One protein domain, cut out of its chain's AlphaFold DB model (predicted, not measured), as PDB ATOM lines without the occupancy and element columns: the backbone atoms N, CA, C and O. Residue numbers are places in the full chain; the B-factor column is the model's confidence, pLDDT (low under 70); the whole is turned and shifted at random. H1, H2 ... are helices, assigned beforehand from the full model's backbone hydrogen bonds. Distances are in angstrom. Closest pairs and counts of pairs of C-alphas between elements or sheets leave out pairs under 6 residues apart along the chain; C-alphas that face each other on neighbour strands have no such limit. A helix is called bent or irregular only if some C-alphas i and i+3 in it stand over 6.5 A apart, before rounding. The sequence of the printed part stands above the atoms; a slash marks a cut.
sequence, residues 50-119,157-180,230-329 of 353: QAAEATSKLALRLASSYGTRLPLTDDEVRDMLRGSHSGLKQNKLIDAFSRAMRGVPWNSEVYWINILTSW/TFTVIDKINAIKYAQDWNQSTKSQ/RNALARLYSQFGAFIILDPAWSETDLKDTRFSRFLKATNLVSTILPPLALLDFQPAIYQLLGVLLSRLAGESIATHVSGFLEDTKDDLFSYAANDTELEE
ATOM      1  N   GLN A  50      29.659  65.951 -28.887       88.50
ATOM      2  CA  GLN A  50      30.756  65.166 -29.478       88.50
ATOM      3  C   GLN A  50      30.872  63.763 -28.864       88.50
ATOM      4  O   GLN A  50      31.145  62.783 -29.563       88.50
ATOM      5  N   ALA A  51      30.664  63.631 -27.550       86.06
ATOM      6  CA  ALA A  51      30.682  62.334 -26.882       86.06
ATOM      7  C   ALA A  51      29.514  61.439 -27.326       86.06
ATOM      8  O   ALA A  51      29.718  60.233 -27.517       86.06
ATOM      9  N   ALA A  52      28.320  62.008 -27.510       88.12
ATOM     10  CA  ALA A  52      27.152  61.301 -28.028       88.12
ATOM     11  C   ALA A  52      27.387  60.836 -29.472       88.12
ATOM     12  O   ALA A  52      27.242  59.648 -29.757       88.12
ATOM     13  N   GLU A  53      27.871  61.719 -30.348       90.06
ATOM     14  CA  GLU A  53      28.194  61.394 -31.742       90.06
ATOM     15  C   GLU A  53      29.238  60.268 -31.840       90.06
ATOM     16  O   GLU A  53      29.055  59.287 -32.568       90.06
ATOM     17  N   ALA A  54      30.313  60.347 -31.048       88.38
ATOM     18  CA  ALA A  54      31.328  59.299 -30.988       88.38
ATOM     19  C   ALA A  54      30.758  57.955 -30.496       88.38
ATOM     20  O   ALA A  54      31.192  56.894 -30.953       88.38
ATOM     21  N   THR A  55      29.792  57.986 -29.573       88.50
ATOM     22  CA  THR A  55      29.098  56.786 -29.080       88.50
ATOM     23  C   THR A  55      28.226  56.174 -30.174       88.50
ATOM     24  O   THR A  55      28.314  54.969 -30.404       88.50
ATOM     25  N   SER A  56      27.459  56.988 -30.906       88.44
ATOM     26  CA  SER A  56      26.622  56.541 -32.028       88.44
ATOM     27  C   SER A  56      27.454  55.943 -33.165       88.44
ATOM     28  O   SER A  56      27.148  54.853 -33.649       88.44
ATOM     29  N   LYS A  57      28.569  56.588 -33.537       90.44
ATOM     30  CA  LYS A  57      29.522  56.058 -34.531       90.44
ATOM     31  C   LYS A  57      30.112  54.713 -34.102       90.44
ATOM     32  O   LYS A  57      30.255  53.805 -34.924       90.44
ATOM     33  N   LEU A  58      30.433  54.555 -32.817       88.94
ATOM     34  CA  LEU A  58      30.900  53.278 -32.281       88.94
ATOM     35  C   LEU A  58      29.792  52.217 -32.313       88.94
ATOM     36  O   LEU A  58      30.056  51.101 -32.753       88.94
ATOM     37  N   ALA A  59      28.564  52.559 -31.918       89.25
ATOM     38  CA  ALA A  59      27.417  51.651 -31.957       89.25
ATOM     39  C   ALA A  59      27.129  51.157 -33.384       89.25
ATOM     40  O   ALA A  59      26.971  49.957 -33.589       89.25
ATOM     41  N   LEU A  60      27.174  52.046 -34.382       88.50
ATOM     42  CA  LEU A  60      27.090  51.694 -35.806       88.50
ATOM     43  C   LEU A  60      28.152  50.669 -36.212       88.50
ATOM     44  O   LEU A  60      27.850  49.669 -36.867       88.50
ATOM     45  N   ARG A  61      29.405  50.895 -35.804       88.75
ATOM     46  CA  ARG A  61      30.508  49.978 -36.108       88.75
ATOM     47  C   ARG A  61      30.300  48.615 -35.444       88.75
ATOM     48  O   ARG A  61      30.483  47.592 -36.101       88.75
ATOM     49  N   LEU A  62      29.868  48.589 -34.186       88.50
ATOM     50  CA  LEU A  62      29.541  47.352 -33.470       88.50
ATOM     51  C   LEU A  62      28.370  46.612 -34.134       88.50
ATOM     52  O   LEU A  62      28.491  45.421 -34.413       88.50
ATOM     53  N   ALA A  63      27.290  47.312 -34.487       86.38
ATOM     54  CA  ALA A  63      26.159  46.736 -35.212       86.38
ATOM     55  C   ALA A  63      26.596  46.152 -36.563       86.38
ATOM     56  O   ALA A  63      26.250  45.021 -36.884       86.38
ATOM     57  N   SER A  64      27.443  46.850 -37.326       85.00
ATOM     58  CA  SER A  64      27.943  46.326 -38.605       85.00
ATOM     59  C   SER A  64      28.719  45.008 -38.455       85.00
ATOM     60  O   SER A  64      28.609  44.132 -39.311       85.00
ATOM     61  N   SER A  65      29.428  44.818 -37.333       81.50
ATOM     62  CA  SER A  65      30.148  43.570 -37.035       81.50
ATOM     63  C   SER A  65      29.223  42.385 -36.728       81.50
ATOM     64  O   SER A  65      29.647  41.235 -36.804       81.50
ATOM     65  N   TYR A  66      27.951  42.651 -36.423       74.94
ATOM     66  CA  TYR A  66      26.944  41.627 -36.155       74.94
ATOM     67  C   TYR A  66      26.443  40.932 -37.427       74.94
ATOM     68  O   TYR A  66      25.989  39.790 -37.369       74.94
ATOM     69  N   GLY A  67      26.533  41.593 -38.589       70.50
ATOM     70  CA  GLY A  67      26.054  41.042 -39.863       70.50
ATOM     71  C   GLY A  67      26.774  39.761 -40.296       70.50
ATOM     72  O   GLY A  67      26.214  38.951 -41.030       70.50
ATOM     73  N   THR A  68      27.991  39.524 -39.801       69.06
ATOM     74  CA  THR A  68      28.769  38.311 -40.069       69.06
ATOM     75  C   THR A  68      28.546  37.271 -38.968       69.06
ATOM     76  O   THR A  68      29.403  37.077 -38.113       69.06
ATOM     77  N   ARG A  69      27.396  36.582 -38.976       69.94
ATOM     78  CA  ARG A  69      27.018  35.562 -37.966       69.94
ATOM     79  C   ARG A  69      27.727  34.206 -38.096       69.94
ATOM     80  O   ARG A  69      27.277  33.217 -37.522       69.94
ATOM     81  N   LEU A  70      28.807  34.111 -38.866       84.50
ATOM     82  CA  LEU A  70      29.545  32.852 -38.923       84.50
ATOM     83  C   LEU A  70      30.288  32.655 -37.597       84.50
ATOM     84  O   LEU A  70      30.985  33.587 -37.180       84.50
ATOM     85  N   PRO A  71      30.186  31.475 -36.956       88.81
ATOM     86  CA  PRO A  71      30.983  31.160 -35.781       88.81
ATOM     87  C   PRO A  71      32.469  31.418 -36.016       88.81
ATOM     88  O   PRO A  71      32.939  31.458 -37.161       88.81
ATOM     89  N   LEU A  72      33.224  31.610 -34.936       90.94
ATOM     90  CA  LEU A  72      34.674  31.719 -35.055       90.94
ATOM     91  C   LEU A  72      35.253  30.465 -35.714       90.94
ATOM     92  O   LEU A  72      34.889  29.337 -35.382       90.94
ATOM     93  N   THR A  73      36.165  30.666 -36.656       91.19
ATOM     94  CA  THR A  73      36.974  29.581 -37.212       91.19
ATOM     95  C   THR A  73      37.936  29.053 -36.149       91.19
ATOM     96  O   THR A  73      38.249  29.737 -35.172       91.19
ATOM     97  N   ASP A  74      38.460  27.844 -36.339       88.81
ATOM     98  CA  ASP A  74      39.415  27.260 -35.393       88.81
ATOM     99  C   ASP A  74      40.661  28.129 -35.178       88.81
ATOM    100  O   ASP A  74      41.207  28.165 -34.074       88.81
ATOM    101  N   ASP A  75      41.134  28.793 -36.237       87.12
ATOM    102  CA  ASP A  75      42.291  29.687 -36.177       87.12
ATOM    103  C   ASP A  75      41.961  30.936 -35.349       87.12
ATOM    104  O   ASP A  75      42.732  31.303 -34.464       87.12
ATOM    105  N   GLU A  76      40.773  31.517 -35.528       90.31
ATOM    106  CA  GLU A  76      40.314  32.665 -34.736       90.31
ATOM    107  C   GLU A  76      40.106  32.312 -33.258       90.31
ATOM    108  O   GLU A  76      40.483  33.096 -32.384       90.31
ATOM    109  N   VAL A  77      39.555  31.130 -32.951       89.81
ATOM    110  CA  VAL A  77      39.451  30.642 -31.563       89.81
ATOM    111  C   VAL A  77      40.846  30.480 -30.958       89.81
ATOM    112  O   VAL A  77      41.079  30.886 -29.817       89.81
ATOM    113  N   ARG A  78      41.803  29.929 -31.715       85.12
ATOM    114  CA  ARG A  78      43.195  29.787 -31.260       85.12
ATOM    115  C   ARG A  78      43.858  31.140 -31.007       85.12
ATOM    116  O   ARG A  78      44.514  31.294 -29.978       85.12
ATOM    117  N   ASP A  79      43.679  32.111 -31.894       85.44
ATOM    118  CA  ASP A  79      44.255  33.450 -31.746       85.44
ATOM    119  C   ASP A  79      43.643  34.215 -30.569       85.44
ATOM    120  O   ASP A  79      44.373  34.825 -29.778       85.44
ATOM    121  N   MET A  80      42.325  34.096 -30.384       89.88
ATOM    122  CA  MET A  80      41.612  34.623 -29.220       89.88
ATOM    123  C   MET A  80      42.189  34.064 -27.914       89.88
ATOM    124  O   MET A  80      42.586  34.834 -27.039       89.88
ATOM    125  N   LEU A  81      42.300  32.736 -27.785       86.50
ATOM    126  CA  LEU A  81      42.804  32.084 -26.567       86.50
ATOM    127  C   LEU A  81      44.269  32.425 -26.263       86.50
ATOM    128  O   LEU A  81      44.672  32.451 -25.100       86.50
ATOM    129  N   ARG A  82      45.073  32.721 -27.291       81.69
ATOM    130  CA  ARG A  82      46.463  33.173 -27.126       81.69
ATOM    131  C   ARG A  82      46.574  34.609 -26.629       81.69
ATOM    132  O   ARG A  82      47.662  35.030 -26.244       81.69
ATOM    133  N   GLY A  83      45.488  35.375 -26.682       78.62
ATOM    134  CA  GLY A  83      45.546  36.813 -26.474       78.62
ATOM    135  C   GLY A  83      46.388  37.528 -27.538       78.62
ATOM    136  O   GLY A  83      46.794  38.672 -27.316       78.62
ATOM    137  N   SER A  84      46.634  36.892 -28.689       66.38
ATOM    138  CA  SER A  84      47.369  37.467 -29.817       66.38
ATOM    139  C   SER A  84      46.455  38.426 -30.573       66.38
ATOM    140  O   SER A  84      45.880  38.095 -31.602       66.38
ATOM    141  N   HIS A  85      46.281  39.626 -30.030       63.84
ATOM    142  CA  HIS A  85      45.480  40.664 -30.669       63.84
ATOM    143  C   HIS A  85      46.347  41.361 -31.717       63.84
ATOM    144  O   HIS A  85      47.347  41.995 -31.381       63.84
ATOM    145  N   SER A  86      45.978  41.241 -32.989       45.69
ATOM    146  CA  SER A  86      46.764  41.701 -34.141       45.69
ATOM    147  C   SER A  86      46.735  43.223 -34.382       45.69
ATOM    148  O   SER A  86      47.097  43.670 -35.467       45.69
ATOM    149  N   GLY A  87      46.342  44.057 -33.408       52.34
ATOM    150  CA  GLY A  87      46.102  45.478 -33.683       52.34
ATOM    151  C   GLY A  87      46.117  46.455 -32.505       52.34
ATOM    152  O   GLY A  87      46.249  46.098 -31.335       52.34
ATOM    153  N   LEU A  88      45.980  47.737 -32.869       54.47
ATOM    154  CA  LEU A  88      45.866  48.902 -31.983       54.47
ATOM    155  C   LEU A  88      44.823  48.672 -30.874       54.47
ATOM    156  O   LEU A  88      43.736  48.159 -31.137       54.47
ATOM    157  N   LYS A  89      45.106  49.144 -29.649       60.91
ATOM    158  CA  LYS A  89      44.253  48.954 -28.453       60.91
ATOM    159  C   LYS A  89      42.765  49.286 -28.664       60.91
ATOM    160  O   LYS A  89      41.923  48.649 -28.047       60.91
ATOM    161  N   GLN A  90      42.427  50.257 -29.520       60.22
ATOM    162  CA  GLN A  90      41.033  50.627 -29.817       60.22
ATOM    163  C   GLN A  90      40.257  49.543 -30.576       60.22
ATOM    164  O   GLN A  90      39.054  49.409 -30.367       60.22
ATOM    165  N   ASN A  91      40.921  48.750 -31.415       77.94
ATOM    166  CA  ASN A  91      40.262  47.650 -32.114       77.94
ATOM    167  C   ASN A  91      40.047  46.449 -31.188       77.94
ATOM    168  O   ASN A  91      39.091  45.718 -31.388       77.94
ATOM    169  N   LYS A  92      40.827  46.317 -30.103       85.25
ATOM    170  CA  LYS A  92      40.731  45.190 -29.161       85.25
ATOM    171  C   LYS A  92      39.303  44.931 -28.667       85.25
ATOM    172  O   LYS A  92      38.858  43.792 -28.701       85.25
ATOM    173  N   LEU A  93      38.593  45.968 -28.208       86.44
ATOM    174  CA  LEU A  93      37.233  45.826 -27.665       86.44
ATOM    175  C   LEU A  93      36.189  45.558 -28.755       86.44
ATOM    176  O   LEU A  93      35.242  44.815 -28.529       86.44
ATOM    177  N   ILE A  94      36.375  46.143 -29.941       88.06
ATOM    178  CA  ILE A  94      35.496  45.921 -31.097       88.06
ATOM    179  C   ILE A  94      35.665  44.487 -31.606       88.06
ATOM    180  O   ILE A  94      34.677  43.809 -31.869       88.06
ATOM    181  N   ASP A  95      36.903  44.003 -31.681       88.75
ATOM    182  CA  ASP A  95      37.221  42.635 -32.072       88.75
ATOM    183  C   ASP A  95      36.680  41.648 -31.032       88.75
ATOM    184  O   ASP A  95      36.042  40.667 -31.397       88.75
ATOM    185  N   ALA A  96      36.861  41.927 -29.735       90.62
ATOM    186  CA  ALA A  96      36.311  41.109 -28.654       90.62
ATOM    187  C   ALA A  96      34.776  41.060 -28.688       90.62
ATOM    188  O   ALA A  96      34.192  39.991 -28.519       90.62
ATOM    189  N   PHE A  97      34.120  42.191 -28.964       90.62
ATOM    190  CA  PHE A  97      32.677  42.240 -29.186       90.62
ATOM    191  C   PHE A  97      32.270  41.388 -30.386       90.62
ATOM    192  O   PHE A  97      31.412  40.526 -30.256       90.62
ATOM    193  N   SER A  98      32.910  41.582 -31.542       88.88
ATOM    194  CA  SER A  98      32.606  40.819 -32.756       88.88
ATOM    195  C   SER A  98      32.776  39.314 -32.531       88.88
ATOM    196  O   SER A  98      31.909  38.531 -32.916       88.88
ATOM    197  N   ARG A  99      33.839  38.904 -31.829       91.00
ATOM    198  CA  ARG A  99      34.051  37.514 -31.414       91.00
ATOM    199  C   ARG A  99      32.939  37.011 -30.498       91.00
ATOM    200  O   ARG A  99      32.431  35.918 -30.737       91.00
ATOM    201  N   ALA A 100      32.521  37.810 -29.516       90.81
ATOM    202  CA  ALA A 100      31.408  37.461 -28.641       90.81
ATOM    203  C   ALA A 100      30.118  37.247 -29.438       90.81
ATOM    204  O   ALA A 100      29.479  36.215 -29.266       90.81
ATOM    205  N   MET A 101      29.801  38.147 -30.376       87.69
ATOM    206  CA  MET A 101      28.618  38.051 -31.245       87.69
ATOM    207  C   MET A 101      28.619  36.828 -32.158       87.69
ATOM    208  O   MET A 101      27.553  36.316 -32.496       87.69
ATOM    209  N   ARG A 102      29.802  36.365 -32.562       88.69
ATOM    210  CA  ARG A 102      29.971  35.182 -33.414       88.69
ATOM    211  C   ARG A 102      29.954  33.878 -32.621       88.69
ATOM    212  O   ARG A 102      29.595  32.845 -33.176       88.69
ATOM    213  N   GLY A 103      30.340  33.914 -31.347       89.88
ATOM    214  CA  GLY A 103      30.436  32.731 -30.500       89.88
ATOM    215  C   GLY A 103      31.487  31.730 -30.989       89.88
ATOM    216  O   GLY A 103      32.355  32.034 -31.810       89.88
ATOM    217  N   VAL A 104      31.419  30.505 -30.471       91.19
ATOM    218  CA  VAL A 104      32.295  29.400 -30.890       91.19
ATOM    219  C   VAL A 104      31.473  28.292 -31.548       91.19
ATOM    220  O   VAL A 104      30.323  28.069 -31.159       91.19
ATOM    221  N   PRO A 105      32.032  27.580 -32.539       89.69
ATOM    222  CA  PRO A 105      31.328  26.494 -33.204       89.69
ATOM    223  C   PRO A 105      31.108  25.326 -32.240       89.69
ATOM    224  O   PRO A 105      32.007  24.949 -31.490       89.69
ATOM    225  N   TRP A 106      29.929  24.707 -32.284       89.56
ATOM    226  CA  TRP A 106      29.688  23.475 -31.538       89.56
ATOM    227  C   TRP A 106      30.561  22.342 -32.081       89.56
ATOM    228  O   TRP A 106      30.561  22.077 -33.282       89.56
ATOM    229  N   ASN A 107      31.274  21.644 -31.198       90.06
ATOM    230  CA  ASN A 107      32.179  20.561 -31.568       90.06
ATOM    231  C   ASN A 107      32.195  19.455 -30.504       90.06
ATOM    232  O   ASN A 107      31.593  19.571 -29.443       90.06
ATOM    233  N   SER A 108      32.861  18.334 -30.786       88.12
ATOM    234  CA  SER A 108      33.060  17.303 -29.761       88.12
ATOM    235  C   SER A 108      34.179  17.696 -28.795       88.12
ATOM    236  O   SER A 108      35.117  18.402 -29.161       88.12
ATOM    237  N   GLU A 109      34.138  17.174 -27.571       85.38
ATOM    238  CA  GLU A 109      35.255  17.318 -26.630       85.38
ATOM    239  C   GLU A 109      36.574  16.827 -27.247       85.38
ATOM    240  O   GLU A 109      37.593  17.506 -27.151       85.38
ATOM    241  N   VAL A 110      36.553  15.687 -27.946       85.50
ATOM    242  CA  VAL A 110      37.733  15.130 -28.630       85.50
ATOM    243  C   VAL A 110      38.285  16.107 -29.669       85.50
ATOM    244  O   VAL A 110      39.499  16.260 -29.791       85.50
ATOM    245  N   TYR A 111      37.409  16.802 -30.394       89.38
ATOM    246  CA  TYR A 111      37.807  17.821 -31.357       89.38
ATOM    247  C   TYR A 111      38.496  19.006 -30.681       89.38
ATOM    248  O   TYR A 111      39.602  19.377 -31.081       89.38
ATOM    249  N   TRP A 112      37.896  19.553 -29.620       86.56
ATOM    250  CA  TRP A 112      38.517  20.637 -28.863       86.56
ATOM    251  C   TRP A 112      39.848  20.209 -28.268       86.56
ATOM    252  O   TRP A 112      40.832  20.929 -28.402       86.56
ATOM    253  N   ILE A 113      39.928  19.002 -27.709       81.69
ATOM    254  CA  ILE A 113      41.193  18.431 -27.252       81.69
ATOM    255  C   ILE A 113      42.200  18.393 -28.398       81.69
ATOM    256  O   ILE A 113      43.334  18.792 -28.177       81.69
ATOM    257  N   ASN A 114      41.836  17.982 -29.612       82.31
ATOM    258  CA  ASN A 114      42.773  17.946 -30.739       82.31
ATOM    259  C   ASN A 114      43.272  19.348 -31.130       82.31
ATOM    260  O   ASN A 114      44.482  19.538 -31.290       82.31
ATOM    261  N   ILE A 115      42.384  20.345 -31.199       80.56
ATOM    262  CA  ILE A 115      42.763  21.744 -31.457       80.56
ATOM    263  C   ILE A 115      43.682  22.271 -30.354       80.56
ATOM    264  O   ILE A 115      44.731  22.850 -30.635       80.56
ATOM    265  N   LEU A 116      43.339  22.039 -29.091       74.94
ATOM    266  CA  LEU A 116      44.127  22.499 -27.949       74.94
ATOM    267  C   LEU A 116      45.441  21.724 -27.819       74.94
ATOM    268  O   LEU A 116      46.464  22.270 -27.422       74.94
ATOM    269  N   THR A 117      45.465  20.464 -28.232       71.12
ATOM    270  CA  THR A 117      46.692  19.674 -28.319       71.12
ATOM    271  C   THR A 117      47.605  20.238 -29.401       71.12
ATOM    272  O   THR A 117      48.812  20.308 -29.188       71.12
ATOM    273  N   SER A 118      47.059  20.714 -30.528       65.62
ATOM    274  CA  SER A 118      47.820  21.450 -31.553       65.62
ATOM    275  C   SER A 118      48.396  22.765 -31.007       65.62
ATOM    276  O   SER A 118      49.537  23.121 -31.301       65.62
ATOM    277  N   TRP A 119      47.661  23.433 -30.110       63.56
ATOM    278  CA  TRP A 119      48.135  24.611 -29.378       63.56
ATOM    279  C   TRP A 119      49.309  24.278 -28.446       63.56
ATOM    280  O   TRP A 119      50.273  25.038 -28.394       63.56
ATOM    281  N   THR A 157      44.221  30.534 -16.763       83.81
ATOM    282  CA  THR A 157      43.405  30.006 -15.655       83.81
ATOM    283  C   THR A 157      43.142  31.072 -14.590       83.81
ATOM    284  O   THR A 157      42.002  31.259 -14.184       83.81
ATOM    285  N   PHE A 158      44.173  31.806 -14.169       84.25
ATOM    286  CA  PHE A 158      44.056  32.925 -13.239       84.25
ATOM    287  C   PHE A 158      43.139  33.999 -13.806       84.25
ATOM    288  O   PHE A 158      42.240  34.426 -13.106       84.25
ATOM    289  N   THR A 159      43.273  34.347 -15.088       88.31
ATOM    290  CA  THR A 159      42.380  35.316 -15.742       88.31
ATOM    291  C   THR A 159      40.919  34.865 -15.682       88.31
ATOM    292  O   THR A 159      40.042  35.668 -15.375       88.31
ATOM    293  N   VAL A 160      40.635  33.586 -15.941       90.44
ATOM    294  CA  VAL A 160      39.280  33.021 -15.831       90.44
ATOM    295  C   VAL A 160      38.751  33.116 -14.396       90.44
ATOM    296  O   VAL A 160      37.634  33.587 -14.185       90.44
ATOM    297  N   ILE A 161      39.551  32.708 -13.409       88.81
ATOM    298  CA  ILE A 161      39.162  32.744 -11.993       88.81
ATOM    299  C   ILE A 161      38.980  34.182 -11.496       88.81
ATOM    300  O   ILE A 161      38.002  34.469 -10.809       88.81
ATOM    301  N   ASP A 162      39.868  35.094 -11.880       88.56
ATOM    302  CA  ASP A 162      39.798  36.509 -11.524       88.56
ATOM    303  C   ASP A 162      38.524  37.144 -12.081       88.56
ATOM    304  O   ASP A 162      37.819  37.828 -11.342       88.56
ATOM    305  N   LYS A 163      38.146  36.840 -13.330       94.25
ATOM    306  CA  LYS A 163      36.868  37.289 -13.902       94.25
ATOM    307  C   LYS A 163      35.665  36.765 -13.122       94.25
ATOM    308  O   LYS A 163      34.759  37.538 -12.833       94.25
ATOM    309  N   ILE A 164      35.651  35.479 -12.771       92.75
ATOM    310  CA  ILE A 164      34.560  34.887 -11.979       92.75
ATOM    311  C   ILE A 164      34.462  35.573 -10.614       92.75
ATOM    312  O   ILE A 164      33.376  35.964 -10.197       92.75
ATOM    313  N   ASN A 165      35.593  35.773  -9.937       90.81
ATOM    314  CA  ASN A 165      35.638  36.461  -8.649       90.81
ATOM    315  C   ASN A 165      35.200  37.925  -8.766       90.81
ATOM    316  O   ASN A 165      34.489  38.415  -7.895       90.81
ATOM    317  N   ALA A 166      35.585  38.614  -9.841       91.88
ATOM    318  CA  ALA A 166      35.154  39.974 -10.134       91.88
ATOM    319  C   ALA A 166      33.638  40.058 -10.356       91.88
ATOM    320  O   ALA A 166      33.002  40.955  -9.802       91.88
ATOM    321  N   ILE A 167      33.056  39.115 -11.106       93.44
ATOM    322  CA  ILE A 167      31.608  39.043 -11.344       93.44
ATOM    323  C   ILE A 167      30.861  38.762 -10.033       93.44
ATOM    324  O   ILE A 167      29.952  39.516  -9.694       93.44
ATOM    325  N   LYS A 168      31.286  37.759  -9.251       90.38
ATOM    326  CA  LYS A 168      30.699  37.457  -7.929       90.38
ATOM    327  C   LYS A 168      30.777  38.658  -6.988       90.38
ATOM    328  O   LYS A 168      29.780  39.056  -6.400       90.38
ATOM    329  N   TYR A 169      31.952  39.288  -6.909       91.19
ATOM    330  CA  TYR A 169      32.148  40.486  -6.098       91.19
ATOM    331  C   TYR A 169      31.198  41.611  -6.517       91.19
ATOM    332  O   TYR A 169      30.615  42.262  -5.658       91.19
ATOM    333  N   ALA A 170      31.042  41.855  -7.820       91.56
ATOM    334  CA  ALA A 170      30.117  42.862  -8.333       91.56
ATOM    335  C   ALA A 170      28.664  42.549  -7.945       91.56
ATOM    336  O   ALA A 170      27.952  43.443  -7.490       91.56
ATOM    337  N   GLN A 171      28.239  41.288  -8.052       89.12
ATOM    338  CA  GLN A 171      26.902  40.850  -7.646       89.12
ATOM    339  C   GLN A 171      26.653  41.099  -6.148       89.12
ATOM    340  O   GLN A 171      25.686  41.780  -5.797       89.12
ATOM    341  N   ASP A 172      27.564  40.652  -5.280       88.75
ATOM    342  CA  ASP A 172      27.484  40.865  -3.826       88.75
ATOM    343  C   ASP A 172      27.518  42.361  -3.465       88.75
ATOM    344  O   ASP A 172      26.789  42.850  -2.590       88.75
ATOM    345  N   TRP A 173      28.365  43.124  -4.159       91.12
ATOM    346  CA  TRP A 173      28.497  44.560  -3.959       91.12
ATOM    347  C   TRP A 173      27.216  45.297  -4.339       91.12
ATOM    348  O   TRP A 173      26.776  46.181  -3.603       91.12
ATOM    349  N   ASN A 174      26.583  44.945  -5.454       89.38
ATOM    350  CA  ASN A 174      25.359  45.605  -5.906       89.38
ATOM    351  C   ASN A 174      24.168  45.308  -4.986       89.38
ATOM    352  O   ASN A 174      23.325  46.181  -4.797       89.38
ATOM    353  N   GLN A 175      24.160  44.154  -4.314       88.94
ATOM    354  CA  GLN A 175      23.174  43.819  -3.279       88.94
ATOM    355  C   GLN A 175      23.457  44.487  -1.918       88.94
ATOM    356  O   GLN A 175      22.600  44.501  -1.033       88.94
ATOM    357  N   SER A 176      24.648  45.059  -1.726       90.00
ATOM    358  CA  SER A 176      25.042  45.690  -0.465       90.00
ATOM    359  C   SER A 176      24.473  47.106  -0.310       90.00
ATOM    360  O   SER A 176      24.560  47.954  -1.203       90.00
ATOM    361  N   THR A 177      23.982  47.417   0.890       93.94
ATOM    362  CA  THR A 177      23.532  48.767   1.269       93.94
ATOM    363  C   THR A 177      24.696  49.764   1.336       93.94
ATOM    364  O   THR A 177      25.848  49.390   1.579       93.94
ATOM    365  N   LYS A 178      24.405  51.070   1.226       92.06
ATOM    366  CA  LYS A 178      25.408  52.148   1.392       92.06
ATOM    367  C   LYS A 178      26.203  52.026   2.699       92.06
ATOM    368  O   LYS A 178      27.418  52.214   2.709       92.06
ATOM    369  N   SER A 179      25.526  51.667   3.793       95.62
ATOM    370  CA  SER A 179      26.152  51.478   5.108       95.62
ATOM    371  C   SER A 179      27.129  50.298   5.117       95.62
ATOM    372  O   SER A 179      28.256  50.438   5.593       95.62
ATOM    373  N   GLN A 180      26.750  49.155   4.533       94.94
ATOM    374  CA  GLN A 180      27.641  47.993   4.400       94.94
ATOM    375  C   GLN A 180      28.867  48.316   3.538       94.94
ATOM    376  O   GLN A 180      29.990  48.023   3.946       94.94
ATOM    377  N   ARG A 230      34.707  45.998 -12.297       93.38
ATOM    378  CA  ARG A 230      34.059  44.710 -11.980       93.38
ATOM    379  C   ARG A 230      32.573  44.716 -12.314       93.38
ATOM    380  O   ARG A 230      32.083  43.768 -12.916       93.38
ATOM    381  N   ASN A 231      31.875  45.800 -11.983       91.69
ATOM    382  CA  ASN A 231      30.472  45.998 -12.349       91.69
ATOM    383  C   ASN A 231      30.293  46.011 -13.871       91.69
ATOM    384  O   ASN A 231      29.397  45.358 -14.395       91.69
ATOM    385  N   ALA A 232      31.195  46.680 -14.589       91.31
ATOM    386  CA  ALA A 232      31.279  46.623 -16.042       91.31
ATOM    387  C   ALA A 232      31.445  45.185 -16.564       91.31
ATOM    388  O   ALA A 232      30.733  44.784 -17.481       91.31
ATOM    389  N   LEU A 233      32.348  44.397 -15.973       93.00
ATOM    390  CA  LEU A 233      32.541  42.994 -16.350       93.00
ATOM    391  C   LEU A 233      31.283  42.153 -16.090       93.00
ATOM    392  O   LEU A 233      30.910  41.348 -16.938       93.00
ATOM    393  N   ALA A 234      30.612  42.354 -14.952       92.00
ATOM    394  CA  ALA A 234      29.363  41.671 -14.617       92.00
ATOM    395  C   ALA A 234      28.223  42.037 -15.581       92.00
ATOM    396  O   ALA A 234      27.489  41.152 -16.018       92.00
ATOM    397  N   ARG A 235      28.122  43.310 -15.985       88.94
ATOM    398  CA  ARG A 235      27.198  43.763 -17.040       88.94
ATOM    399  C   ARG A 235      27.504  43.108 -18.387       88.94
ATOM    400  O   ARG A 235      26.596  42.650 -19.066       88.94
ATOM    401  N   LEU A 236      28.776  43.032 -18.781       90.50
ATOM    402  CA  LEU A 236      29.149  42.306 -19.997       90.50
ATOM    403  C   LEU A 236      28.779  40.824 -19.878       90.50
ATOM    404  O   LEU A 236      28.263  40.250 -20.828       90.50
ATOM    405  N   TYR A 237      29.021  40.193 -18.728       92.50
ATOM    406  CA  TYR A 237      28.675  38.789 -18.517       92.50
ATOM    407  C   TYR A 237      27.167  38.551 -18.626       92.50
ATOM    408  O   TYR A 237      26.751  37.619 -19.304       92.50
ATOM    409  N   SER A 238      26.333  39.420 -18.053       89.06
ATOM    410  CA  SER A 238      24.878  39.289 -18.186       89.06
ATOM    411  C   SER A 238      24.383  39.496 -19.622       89.06
ATOM    412  O   SER A 238      23.330  38.970 -19.972       89.06
ATOM    413  N   GLN A 239      25.139  40.220 -20.458       87.25
ATOM    414  CA  GLN A 239      24.822  40.452 -21.871       87.25
ATOM    415  C   GLN A 239      25.367  39.369 -22.811       87.25
ATOM    416  O   GLN A 239      24.669  38.970 -23.736       87.25
ATOM    417  N   PHE A 240      26.600  38.897 -22.608       88.75
ATOM    418  CA  PHE A 240      27.302  38.007 -23.545       88.75
ATOM    419  C   PHE A 240      27.585  36.601 -22.979       88.75
ATOM    420  O   PHE A 240      28.144  35.739 -23.665       88.75
ATOM    421  N   GLY A 241      27.191  36.346 -21.733       91.88
ATOM    422  CA  GLY A 241      27.335  35.067 -21.047       91.88
ATOM    423  C   GLY A 241      28.786  34.645 -20.829       91.88
ATOM    424  O   GLY A 241      29.702  35.462 -20.671       91.88
ATOM    425  N   ALA A 242      29.019  33.334 -20.867       95.06
ATOM    426  CA  ALA A 242      30.318  32.725 -20.597       95.06
ATOM    427  C   ALA A 242      31.411  33.110 -21.602       95.06
ATOM    428  O   ALA A 242      32.595  32.898 -21.328       95.06
ATOM    429  N   PHE A 243      31.057  33.727 -22.735       93.81
ATOM    430  CA  PHE A 243      32.050  34.227 -23.681       93.81
ATOM    431  C   PHE A 243      32.977  35.267 -23.038       93.81
ATOM    432  O   PHE A 243      34.176  35.292 -23.315       93.81
ATOM    433  N   ILE A 244      32.448  36.080 -22.117       94.81
ATOM    434  CA  ILE A 244      33.237  37.068 -21.369       94.81
ATOM    435  C   ILE A 244      34.317  36.400 -20.523       94.81
ATOM    436  O   ILE A 244      35.416  36.937 -20.372       94.81
ATOM    437  N   ILE A 245      34.040  35.203 -20.009       95.25
ATOM    438  CA  ILE A 245      35.002  34.410 -19.244       95.25
ATOM    439  C   ILE A 245      36.042  33.801 -20.186       95.25
ATOM    440  O   ILE A 245      37.240  33.939 -19.927       95.25
ATOM    441  N   LEU A 246      35.584  33.221 -21.300       94.81
ATOM    442  CA  LEU A 246      36.411  32.566 -22.315       94.81
ATOM    443  C   LEU A 246      37.433  33.505 -22.979       94.81
ATOM    444  O   LEU A 246      38.602  33.144 -23.076       94.81
ATOM    445  N   ASP A 247      37.033  34.694 -23.439       94.06
ATOM    446  CA  ASP A 247      37.917  35.573 -24.221       94.06
ATOM    447  C   ASP A 247      38.840  36.414 -23.309       94.06
ATOM    448  O   ASP A 247      38.352  37.283 -22.576       94.06
ATOM    449  N   PRO A 248      40.177  36.234 -23.340       90.94
ATOM    450  CA  PRO A 248      41.126  36.996 -22.519       90.94
ATOM    451  C   PRO A 248      41.128  38.510 -22.769       90.94
ATOM    452  O   PRO A 248      41.722  39.259 -21.993       90.94
ATOM    453  N   ALA A 249      40.508  38.981 -23.854       90.50
ATOM    454  CA  ALA A 249      40.432  40.401 -24.177       90.50
ATOM    455  C   ALA A 249      39.721  41.227 -23.103       90.50
ATOM    456  O   ALA A 249      40.056  42.398 -22.918       90.50
ATOM    457  N   TRP A 250      38.764  40.615 -22.403       91.06
ATOM    458  CA  TRP A 250      38.025  41.229 -21.310       91.06
ATOM    459  C   TRP A 250      38.868  41.167 -20.037       91.06
ATOM    460  O   TRP A 250      39.019  40.105 -19.448       91.06
ATOM    461  N   SER A 251      39.451  42.278 -19.599       87.94
ATOM    462  CA  SER A 251      40.233  42.315 -18.357       87.94
ATOM    463  C   SER A 251      39.848  43.524 -17.518       87.94
ATOM    464  O   SER A 251      39.652  44.599 -18.075       87.94
ATOM    465  N   GLU A 252      39.787  43.394 -16.186       87.69
ATOM    466  CA  GLU A 252      39.484  44.530 -15.295       87.69
ATOM    467  C   GLU A 252      40.371  45.749 -15.596       87.69
ATOM    468  O   GLU A 252      39.912  46.883 -15.537       87.69
ATOM    469  N   THR A 253      41.633  45.525 -15.972       86.94
ATOM    470  CA  THR A 253      42.569  46.587 -16.356       86.94
ATOM    471  C   THR A 253      42.089  47.383 -17.567       86.94
ATOM    472  O   THR A 253      42.152  48.610 -17.539       86.94
ATOM    473  N   ASP A 254      41.590  46.713 -18.609       83.50
ATOM    474  CA  ASP A 254      41.056  47.382 -19.801       83.50
ATOM    475  C   ASP A 254      39.707  48.063 -19.512       83.50
ATOM    476  O   ASP A 254      39.401  49.104 -20.092       83.50
ATOM    477  N   LEU A 255      38.923  47.513 -18.578       85.00
ATOM    478  CA  LEU A 255      37.613  48.044 -18.182       85.00
ATOM    479  C   LEU A 255      37.703  49.294 -17.287       85.00
ATOM    480  O   LEU A 255      36.743  50.055 -17.208       85.00
ATOM    481  N   LYS A 256      38.851  49.538 -16.638       85.12
ATOM    482  CA  LYS A 256      39.119  50.771 -15.865       85.12
ATOM    483  C   LYS A 256      39.291  52.011 -16.756       85.12
ATOM    484  O   LYS A 256      39.336  53.129 -16.241       85.12
ATOM    485  N   ASP A 257      39.451  51.836 -18.065       81.94
ATOM    486  CA  ASP A 257      39.679  52.932 -19.001       81.94
ATOM    487  C   ASP A 257      38.392  53.733 -19.249       81.94
ATOM    488  O   ASP A 257      37.344  53.173 -19.550       81.94
ATOM    489  N   THR A 258      38.460  55.065 -19.200       75.12
ATOM    490  CA  THR A 258      37.317  55.948 -19.520       75.12
ATOM    491  C   THR A 258      36.700  55.670 -20.897       75.12
ATOM    492  O   THR A 258      35.488  55.800 -21.083       75.12
ATOM    493  N   ARG A 259      37.505  55.215 -21.866       78.62
ATOM    494  CA  ARG A 259      37.043  54.807 -23.202       78.62
ATOM    495  C   ARG A 259      36.093  53.614 -23.141       78.62
ATOM    496  O   ARG A 259      35.237  53.478 -24.014       78.62
ATOM    497  N   PHE A 260      36.220  52.783 -22.111       82.25
ATOM    498  CA  PHE A 260      35.355  51.641 -21.888       82.25
ATOM    499  C   PHE A 260      33.922  52.059 -21.529       82.25
ATOM    500  O   PHE A 260      32.981  51.444 -22.015       82.25
ATOM    501  N   SER A 261      33.726  53.157 -20.787       83.25
ATOM    502  CA  SER A 261      32.377  53.692 -20.521       83.25
ATOM    503  C   SER A 261      31.638  54.021 -21.824       83.25
ATOM    504  O   SER A 261      30.481  53.644 -22.006       83.25
ATOM    505  N   ARG A 262      32.331  54.642 -22.790       86.50
ATOM    506  CA  ARG A 262      31.769  54.897 -24.126       86.50
ATOM    507  C   ARG A 262      31.436  53.600 -24.860       86.50
ATOM    508  O   ARG A 262      30.389  53.509 -25.493       86.50
ATOM    509  N   PHE A 263      32.317  52.606 -24.767       87.75
ATOM    510  CA  PHE A 263      32.079  51.286 -25.339       87.75
ATOM    511  C   PHE A 263      30.836  50.618 -24.732       87.75
ATOM    512  O   PHE A 263      29.996  50.172 -25.500       87.75
ATOM    513  N   LEU A 264      30.650  50.639 -23.405       86.62
ATOM    514  CA  LEU A 264      29.443  50.108 -22.754       86.62
ATOM    515  C   LEU A 264      28.165  50.809 -23.211       86.62
ATOM    516  O   LEU A 264      27.153  50.160 -23.461       86.62
ATOM    517  N   LYS A 265      28.195  52.140 -23.335       87.88
ATOM    518  CA  LYS A 265      27.047  52.894 -23.858       87.88
ATOM    519  C   LYS A 265      26.723  52.455 -25.284       87.88
ATOM    520  O   LYS A 265      25.565  52.200 -25.596       87.88
ATOM    521  N   ALA A 266      27.746  52.297 -26.124       87.81
ATOM    522  CA  ALA A 266      27.577  51.809 -27.486       87.81
ATOM    523  C   ALA A 266      27.053  50.360 -27.533       87.81
ATOM    524  O   ALA A 266      26.142  50.086 -28.308       87.81
ATOM    525  N   THR A 267      27.558  49.443 -26.700       86.31
ATOM    526  CA  THR A 267      27.041  48.066 -26.639       86.31
ATOM    527  C   THR A 267      25.609  48.023 -26.129       86.31
ATOM    528  O   THR A 267      24.814  47.269 -26.673       86.31
ATOM    529  N   ASN A 268      25.243  48.858 -25.152       85.56
ATOM    530  CA  ASN A 268      23.865  48.959 -24.671       85.56
ATOM    531  C   ASN A 268      22.921  49.414 -25.788       85.56
ATOM    532  O   ASN A 268      21.889  48.782 -25.993       85.56
ATOM    533  N   LEU A 269      23.299  50.442 -26.559       85.88
ATOM    534  CA  LEU A 269      22.533  50.869 -27.735       85.88
ATOM    535  C   LEU A 269      22.365  49.720 -28.734       85.88
ATOM    536  O   LEU A 269      21.253  49.447 -29.174       85.88
ATOM    537  N   VAL A 270      23.442  48.993 -29.044       84.94
ATOM    538  CA  VAL A 270      23.366  47.841 -29.951       84.94
ATOM    539  C   VAL A 270      22.446  46.752 -29.403       84.94
ATOM    540  O   VAL A 270      21.613  46.254 -30.150       84.94
ATOM    541  N   SER A 271      22.526  46.430 -28.112       80.38
ATOM    542  CA  SER A 271      21.692  45.411 -27.463       80.38
ATOM    543  C   SER A 271      20.198  45.749 -27.470       80.38
ATOM    544  O   SER A 271      19.379  44.832 -27.458       80.38
ATOM    545  N   THR A 272      19.822  47.035 -27.528       80.69
ATOM    546  CA  THR A 272      18.407  47.427 -27.702       80.69
ATOM    547  C   THR A 272      17.863  47.093 -29.092       80.69
ATOM    548  O   THR A 272      16.668  46.854 -29.236       80.69
ATOM    549  N   ILE A 273      18.731  47.056 -30.106       78.69
ATOM    550  CA  ILE A 273      18.345  46.832 -31.505       78.69
ATOM    551  C   ILE A 273      18.558  45.368 -31.911       78.69
ATOM    552  O   ILE A 273      17.779  44.789 -32.663       78.69
ATOM    553  N   LEU A 274      19.629  44.767 -31.404       74.94
ATOM    554  CA  LEU A 274      20.072  43.413 -31.691       74.94
ATOM    555  C   LEU A 274      20.078  42.646 -30.370       74.94
ATOM    556  O   LEU A 274      21.113  42.598 -29.701       74.94
ATOM    557  N   PRO A 275      18.927  42.077 -29.964       68.62
ATOM    558  CA  PRO A 275      18.820  41.436 -28.672       68.62
ATOM    559  C   PRO A 275      19.885  40.340 -28.560       68.62
ATOM    560  O   PRO A 275      20.050  39.535 -29.490       68.62
ATOM    561  N   PRO A 276      20.593  40.264 -27.424       64.62
ATOM    562  CA  PRO A 276      21.677  39.308 -27.242       64.62
ATOM    563  C   PRO A 276      21.198  37.847 -27.170       64.62
ATOM    564  O   PRO A 276      22.004  36.945 -26.989       64.62
ATOM    565  N   LEU A 277      19.908  37.580 -27.410       60.41
ATOM    566  CA  LEU A 277      19.321  36.246 -27.558       60.41
ATOM    567  C   LEU A 277      20.070  35.363 -28.567       60.41
ATOM    568  O   LEU A 277      20.161  34.162 -28.351       60.41
ATOM    569  N   ALA A 278      20.673  35.934 -29.617       61.38
ATOM    570  CA  ALA A 278      21.492  35.161 -30.562       61.38
ATOM    571  C   ALA A 278      22.730  34.508 -29.911       61.38
ATOM    572  O   ALA A 278      23.314  33.586 -30.469       61.38
ATOM    573  N   LEU A 279      23.142  34.978 -28.730       66.75
ATOM    574  CA  LEU A 279      24.276  34.442 -27.981       66.75
ATOM    575  C   LEU A 279      23.906  33.234 -27.126       66.75
ATOM    576  O   LEU A 279      24.807  32.488 -26.739       66.75
ATOM    577  N   LEU A 280      22.615  33.039 -26.831       74.62
ATOM    578  CA  LEU A 280      22.125  31.875 -26.091       74.62
ATOM    579  C   LEU A 280      22.420  30.579 -26.843       74.62
ATOM    580  O   LEU A 280      22.847  29.603 -26.230       74.62
ATOM    581  N   ASP A 281      22.297  30.609 -28.171       82.31
ATOM    582  CA  ASP A 281      22.529  29.450 -29.036       82.31
ATOM    583  C   ASP A 281      23.977  28.936 -28.951       82.31
ATOM    584  O   ASP A 281      24.235  27.743 -29.123       82.31
ATOM    585  N   PHE A 282      24.929  29.820 -28.630       87.06
ATOM    586  CA  PHE A 282      26.344  29.472 -28.500       87.06
ATOM    587  C   PHE A 282      26.769  29.119 -27.070       87.06
ATOM    588  O   PHE A 282      27.828  28.505 -26.910       87.06
ATOM    589  N   GLN A 283      25.990  29.459 -26.032       89.75
ATOM    590  CA  GLN A 283      26.395  29.215 -24.636       89.75
ATOM    591  C   GLN A 283      26.755  27.749 -24.370       89.75
ATOM    592  O   GLN A 283      27.831  27.516 -23.817       89.75
ATOM    593  N   PRO A 284      25.983  26.745 -24.833       91.06
ATOM    594  CA  PRO A 284      26.358  25.350 -24.628       91.06
ATOM    595  C   PRO A 284      27.747  25.008 -25.202       91.06
ATOM    596  O   PRO A 284      28.527  24.303 -24.557       91.06
ATOM    597  N   ALA A 285      28.085  25.526 -26.392       91.69
ATOM    598  CA  ALA A 285      29.390  25.297 -27.022       91.69
ATOM    599  C   ALA A 285      30.522  25.966 -26.227       91.69
ATOM    600  O   ALA A 285      31.592  25.383 -26.041       91.69
ATOM    601  N   ILE A 286      30.270  27.180 -25.727       93.25
ATOM    602  CA  ILE A 286      31.209  27.945 -24.900       93.25
ATOM    603  C   ILE A 286      31.468  27.223 -23.573       93.25
ATOM    604  O   ILE A 286      32.622  27.099 -23.166       93.25
ATOM    605  N   TYR A 287      30.419  26.714 -22.920       93.94
ATOM    606  CA  TYR A 287      30.506  25.999 -21.642       93.94
ATOM    607  C   TYR A 287      31.337  24.727 -21.803       93.94
ATOM    608  O   TYR A 287      32.260  24.477 -21.025       93.94
ATOM    609  N   GLN A 288      31.063  23.961 -22.862       93.06
ATOM    610  CA  GLN A 288      31.834  22.770 -23.191       93.06
ATOM    611  C   GLN A 288      33.309  23.112 -23.445       93.06
ATOM    612  O   GLN A 288      34.189  22.472 -22.871       93.06
ATOM    613  N   LEU A 289      33.597  24.130 -24.265       93.44
ATOM    614  CA  LEU A 289      34.970  24.549 -24.551       93.44
ATOM    615  C   LEU A 289      35.704  25.000 -23.279       93.44
ATOM    616  O   LEU A 289      36.837  24.577 -23.060       93.44
ATOM    617  N   LEU A 290      35.067  25.807 -22.422       93.69
ATOM    618  CA  LEU A 290      35.624  26.224 -21.130       93.69
ATOM    619  C   LEU A 290      35.928  25.027 -20.224       93.69
ATOM    620  O   LEU A 290      37.025  24.954 -19.670       93.69
ATOM    621  N   GLY A 291      34.996  24.078 -20.107       90.44
ATOM    622  CA  GLY A 291      35.180  22.866 -19.307       90.44
ATOM    623  C   GLY A 291      36.365  22.031 -19.795       90.44
ATOM    624  O   GLY A 291      37.251  21.688 -19.010       90.44
ATOM    625  N   VAL A 292      36.442  21.786 -21.108       88.62
ATOM    626  CA  VAL A 292      37.554  21.048 -21.728       88.62
ATOM    627  C   VAL A 292      38.881  21.786 -21.539       88.62
ATOM    628  O   VAL A 292      39.874  21.171 -21.149       88.62
ATOM    629  N   LEU A 293      38.911  23.101 -21.772       88.88
ATOM    630  CA  LEU A 293      40.093  23.938 -21.566       88.88
ATOM    631  C   LEU A 293      40.605  23.832 -20.131       88.88
ATOM    632  O   LEU A 293      41.768  23.503 -19.909       88.88
ATOM    633  N   LEU A 294      39.748  24.089 -19.148       86.38
ATOM    634  CA  LEU A 294      40.157  24.160 -17.748       86.38
ATOM    635  C   LEU A 294      40.503  22.788 -17.175       86.38
ATOM    636  O   LEU A 294      41.488  22.686 -16.447       86.38
ATOM    637  N   SER A 295      39.788  21.725 -17.557       83.62
ATOM    638  CA  SER A 295      40.138  20.362 -17.134       83.62
ATOM    639  C   SER A 295      41.545  19.988 -17.621       83.62
ATOM    640  O   SER A 295      42.335  19.394 -16.884       83.62
ATOM    641  N   ARG A 296      41.929  20.440 -18.825       83.44
ATOM    642  CA  ARG A 296      43.265  20.201 -19.392       83.44
ATOM    643  C   ARG A 296      44.355  21.123 -18.848       83.44
ATOM    644  O   ARG A 296      45.474  20.656 -18.649       83.44
ATOM    645  N   LEU A 297      44.063  22.405 -18.639       81.56
ATOM    646  CA  LEU A 297      45.058  23.404 -18.227       81.56
ATOM    647  C   LEU A 297      45.264  23.460 -16.709       81.56
ATOM    648  O   LEU A 297      46.385  23.688 -16.251       81.56
ATOM    649  N   ALA A 298      44.192  23.275 -15.941       79.00
ATOM    650  CA  ALA A 298      44.134  23.533 -14.503       79.00
ATOM    651  C   ALA A 298      43.680  22.320 -13.674       79.00
ATOM    652  O   ALA A 298      43.819  22.326 -12.450       79.00
ATOM    653  N   GLY A 299      43.177  21.273 -14.330       80.19
ATOM    654  CA  GLY A 299      42.677  20.061 -13.694       80.19
ATOM    655  C   GLY A 299      41.189  20.120 -13.350       80.19
ATOM    656  O   GLY A 299      40.555  21.178 -13.336       80.19
ATOM    657  N   GLU A 300      40.639  18.948 -13.036       82.94
ATOM    658  CA  GLU A 300      39.196  18.744 -12.870       82.94
ATOM    659  C   GLU A 300      38.585  19.602 -11.759       82.94
ATOM    660  O   GLU A 300      37.498  20.139 -11.916       82.94
ATOM    661  N   SER A 301      39.306  19.817 -10.653       80.81
ATOM    662  CA  SER A 301      38.799  20.636  -9.544       80.81
ATOM    663  C   SER A 301      38.481  22.075  -9.965       80.81
ATOM    664  O   SER A 301      37.502  22.644  -9.487       80.81
ATOM    665  N   ILE A 302      39.311  22.672 -10.827       81.94
ATOM    666  CA  ILE A 302      39.096  24.037 -11.316       81.94
ATOM    667  C   ILE A 302      37.997  24.050 -12.375       81.94
ATOM    668  O   ILE A 302      37.141  24.930 -12.338       81.94
ATOM    669  N   ALA A 303      37.973  23.057 -13.267       84.12
ATOM    670  CA  ALA A 303      36.895  22.904 -14.240       84.12
ATOM    671  C   ALA A 303      35.525  22.809 -13.548       84.12
ATOM    672  O   ALA A 303      34.632  23.584 -13.870       84.12
ATOM    673  N   THR A 304      35.392  21.958 -12.525       85.25
ATOM    674  CA  THR A 304      34.166  21.821 -11.725       85.25
ATOM    675  C   THR A 304      33.783  23.120 -11.025       85.25
ATOM    676  O   THR A 304      32.606  23.469 -11.005       85.25
ATOM    677  N   HIS A 305      34.750  23.866 -10.477       87.94
ATOM    678  CA  HIS A 305      34.475  25.168  -9.863       87.94
ATOM    679  C   HIS A 305      33.881  26.166 -10.869       87.94
ATOM    680  O   HIS A 305      32.903  26.846 -10.558       87.94
ATOM    681  N   VAL A 306      34.460  26.245 -12.072       90.62
ATOM    682  CA  VAL A 306      33.972  27.144 -13.125       90.62
ATOM    683  C   VAL A 306      32.617  26.690 -13.654       90.62
ATOM    684  O   VAL A 306      31.714  27.514 -13.744       90.62
ATOM    685  N   SER A 307      32.434  25.399 -13.929       93.88
ATOM    686  CA  SER A 307      31.140  24.853 -14.354       93.88
ATOM    687  C   SER A 307      30.046  25.099 -13.316       93.88
ATOM    688  O   SER A 307      28.953  25.504 -13.689       93.88
ATOM    689  N   GLY A 308      30.344  24.935 -12.021       93.62
ATOM    690  CA  GLY A 308      29.401  25.253 -10.944       93.62
ATOM    691  C   GLY A 308      28.955  26.714 -10.988       93.62
ATOM    692  O   GLY A 308      27.765  26.988 -10.997       93.62
ATOM    693  N   PHE A 309      29.896  27.650 -11.143       93.00
ATOM    694  CA  PHE A 309      29.555  29.063 -11.317       93.00
ATOM    695  C   PHE A 309      28.686  29.330 -12.560       93.00
ATOM    696  O   PHE A 309      27.739  30.115 -12.490       93.00
ATOM    697  N   LEU A 310      29.005  28.706 -13.698       94.50
ATOM    698  CA  LEU A 310      28.240  28.875 -14.939       94.50
ATOM    699  C   LEU A 310      26.808  28.336 -14.820       94.50
ATOM    700  O   LEU A 310      25.894  28.911 -15.407       94.50
ATOM    701  N   GLU A 311      26.612  27.252 -14.068       93.69
ATOM    702  CA  GLU A 311      25.290  26.696 -13.774       93.69
ATOM    703  C   GLU A 311      24.505  27.563 -12.787       93.69
ATOM    704  O   GLU A 311      23.323  27.807 -13.018       93.69
ATOM    705  N   ASP A 312      25.158  28.070 -11.738       92.00
ATOM    706  CA  ASP A 312      24.530  28.919 -10.715       92.00
ATOM    707  C   ASP A 312      24.044  30.260 -11.288       92.00
ATOM    708  O   ASP A 312      23.085  30.836 -10.787       92.00
ATOM    709  N   THR A 313      24.699  30.765 -12.340       89.62
ATOM    710  CA  THR A 313      24.432  32.101 -12.908       89.62
ATOM    711  C   THR A 313      23.703  32.088 -14.247       89.62
ATOM    712  O   THR A 313      23.450  33.154 -14.811       89.62
ATOM    713  N   LYS A 314      23.345  30.916 -14.785       86.56
ATOM    714  CA  LYS A 314      22.676  30.818 -16.095       86.56
ATOM    715  C   LYS A 314      21.320  31.528 -16.128       86.56
ATOM    716  O   LYS A 314      20.959  32.089 -17.158       86.56
ATOM    717  N   ASP A 315      20.606  31.525 -15.002       85.00
ATOM    718  CA  ASP A 315      19.281  32.138 -14.869       85.00
ATOM    719  C   ASP A 315      19.376  33.660 -14.651       85.00
ATOM    720  O   ASP A 315      18.425  34.391 -14.923       85.00
ATOM    721  N   ASP A 316      20.545  34.154 -14.224       80.12
ATOM    722  CA  ASP A 316      20.830  35.584 -14.053       80.12
ATOM    723  C   ASP A 316      21.244  36.272 -15.364       80.12
ATOM    724  O   ASP A 316      21.405  37.498 -15.412       80.12
ATOM    725  N   LEU A 317      21.431  35.511 -16.447       74.12
ATOM    726  CA  LEU A 317      21.705  36.087 -17.759       74.12
ATOM    727  C   LEU A 317      20.522  36.972 -18.179       74.12
ATOM    728  O   LEU A 317      19.359  36.600 -18.053       74.12
ATOM    729  N   PHE A 318      20.828  38.173 -18.674       68.56
ATOM    730  CA  PHE A 318      19.865  39.194 -19.114       68.56
ATOM    731  C   PHE A 318      18.986  39.854 -18.032       68.56
ATOM    732  O   PHE A 318      18.231  40.765 -18.367       68.56
ATOM    733  N   SER A 319      19.105  39.498 -16.746       69.56
ATOM    734  CA  SER A 319      18.313  40.130 -15.668       69.56
ATOM    735  C   SER A 319      18.845  41.510 -15.240       69.56
ATOM    736  O   SER A 319      18.101  42.347 -14.729       69.56
ATOM    737  N   TYR A 320      20.128  41.785 -15.498       57.41
ATOM    738  CA  TYR A 320      20.833  42.980 -15.012       57.41
ATOM    739  C   TYR A 320      20.505  44.286 -15.755       57.41
ATOM    740  O   TYR A 320      20.769  45.364 -15.231       57.41
ATOM    741  N   ALA A 321      19.925  44.227 -16.956       55.72
ATOM    742  CA  ALA A 321      19.769  45.410 -17.810       55.72
ATOM    743  C   ALA A 321      18.728  46.438 -17.307       55.72
ATOM    744  O   ALA A 321      18.699  47.556 -17.813       55.72
ATOM    745  N   ALA A 322      17.878  46.085 -16.336       52.72
ATOM    746  CA  ALA A 322      16.719  46.903 -15.959       52.72
ATOM    747  C   ALA A 322      16.944  47.881 -14.784       52.72
ATOM    748  O   ALA A 322      16.194  48.845 -14.668       52.72
ATOM    749  N   ASN A 323      17.953  47.676 -13.928       53.69
ATOM    750  CA  ASN A 323      18.059  48.384 -12.635       53.69
ATOM    751  C   ASN A 323      19.184  49.436 -12.564       53.69
ATOM    752  O   ASN A 323      19.503  49.942 -11.491       53.69
ATOM    753  N   ASP A 324      19.835  49.738 -13.684       53.75
ATOM    754  CA  ASP A 324      21.207  50.254 -13.671       53.75
ATOM    755  C   ASP A 324      21.352  51.781 -13.820       53.75
ATOM    756  O   ASP A 324      22.468  52.305 -13.779       53.75
ATOM    757  N   THR A 325      20.245  52.512 -13.963       53.38
ATOM    758  CA  THR A 325      20.262  53.974 -14.129       53.38
ATOM    759  C   THR A 325      20.667  54.711 -12.847       53.38
ATOM    760  O   THR A 325      21.276  55.772 -12.932       53.38
ATOM    761  N   GLU A 326      20.411  54.148 -11.661       55.22
ATOM    762  CA  GLU A 326      20.695  54.818 -10.375       55.22
ATOM    763  C   GLU A 326      22.163  54.702  -9.915       55.22
ATOM    764  O   GLU A 326      22.660  55.556  -9.180       55.22
ATOM    765  N   LEU A 327      22.902  53.667 -10.338       54.97
ATOM    766  CA  LEU A 327      24.253  53.395  -9.815       54.97
ATOM    767  C   LEU A 327      25.357  54.266 -10.436       54.97
ATOM    768  O   LEU A 327      26.426  54.405  -9.831       54.97
ATOM    769  N   GLU A 328      25.131  54.831 -11.625       56.84
ATOM    770  CA  GLU A 328      26.092  55.733 -12.279       56.84
ATOM    771  C   GLU A 328      26.034  57.155 -11.693       56.84
ATOM    772  O   GLU A 328      27.079  57.794 -11.557       56.84
ATOM    773  N   GLU A 329      24.862  57.624 -11.250       53.94
ATOM    774  CA  GLU A 329      24.706  58.956 -10.645       53.94
ATOM    775  C   GLU A 329      25.406  59.070  -9.281       53.94
ATOM    776  O   GLU A 329      26.015  60.097  -8.978       53.94
TER     777      GLU A 329
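Overview. This is residues 50 to 119, 157 to 180 and 230 to 329 of the 353 residues of an uncharacterized protein of Jaapia argillacea MUCL 33604 (UniProt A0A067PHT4). This is a rounded cluster of helices with the short H7 and H6 nearest its middle: the hairpin of H10 and H11 is on one side, H5 crosses H6 on another, and the crossing pair H1 and H9, with H3, covers a third. H4 and H12 lie at opposite ends, and residues 175 to 180 stick out. The printed part has 194 residues with twelve named helices, H1 to H12 in order, and no named strand: all helix. It is compact, with a radius of gyration of the C-alphas of 16.6 A and spans of 48 by 41 by 28 A.

Arrangement. Start at H1, residues 50 to 66; its residues 62 to 66 alone touch H3, residues 89 to 102, closest at C-alphas 65 and 98, 5.6 A. H2, residues 74 to 82, is near H3 and close but not clearly touching H4, residues 109 to 119, with C-alphas 78 and 119 closest at 7.4 A. H5, residues 157 to 175, touches H6, residues 230 to 240, with its residues 163 to 171 alone, about perpendicular at 79 degrees, closest at C-alphas 167 and 234, 4.8 A. H7, residues 243 to 246, touches H6, closest at C-alphas 237 and 244, 5.6 A. H8, residues 252 to 255, touches H6, closest at C-alphas 230 and 252, 6.4 A. H9, residues 258 to 273, touches H1 at a steep tilt of 55 degrees, the same way, closest at C-alphas 59 and 266, 4.5 A. The hub is H10, residues 276 to 297, touching five helices, among them H4, closest at C-alphas 109 and 292, 6.6 A, with residues 288 to 293 of H10 alone. With H11, residues 300 to 312, H10 forms a helical hairpin at a shallow tilt of 18 degrees, opposite ways, touching it with residues 287 to 295 alone, closest at C-alphas 294 and 303, 5.0 A. H12, residues 325 to 329, touches no helix. Every O i to N i+4 pair is within hydrogen-bond range in H1, H2, H4, H5, H6 and H11, against 8 of 10 in H3, 10 of 12 in H9, 13 of 18 in H10 and 0 of 1 in H12, where 0 of 2 O i to N i+3 pairs are; H7 and H8 are too short for an O i to N i+4 pair.

Along the chain. Find C-alpha 50 at (30.756, 65.166, -29.478), where H1 begins its 24.8 A. H5 runs 27.4 A and H9 24.2 A. H10, 29.7 A from C-alpha 276 at (21.677, 39.308, -27.242), is irregular, with C-alphas 281 and 284 7.1 A apart, and has a kink of 49 degrees near residue 283. H12 ends at C-alpha 329, (24.706, 58.956, -10.645).

Size, cuts and confidence. The C-alphas of Ser 118 and Ser 179 are the two farthest apart, 52.1 A. Residues 120 to 156 and 181 to 229 are not printed; the C-alpha gaps are 15.5 A and 17.9 A. Of the links printed whole, H11 to H12 is long. Confidence is under 70 at residues 68 to 69, 84 to 90, 118 to 119, 275 to 279 and 318 to 329.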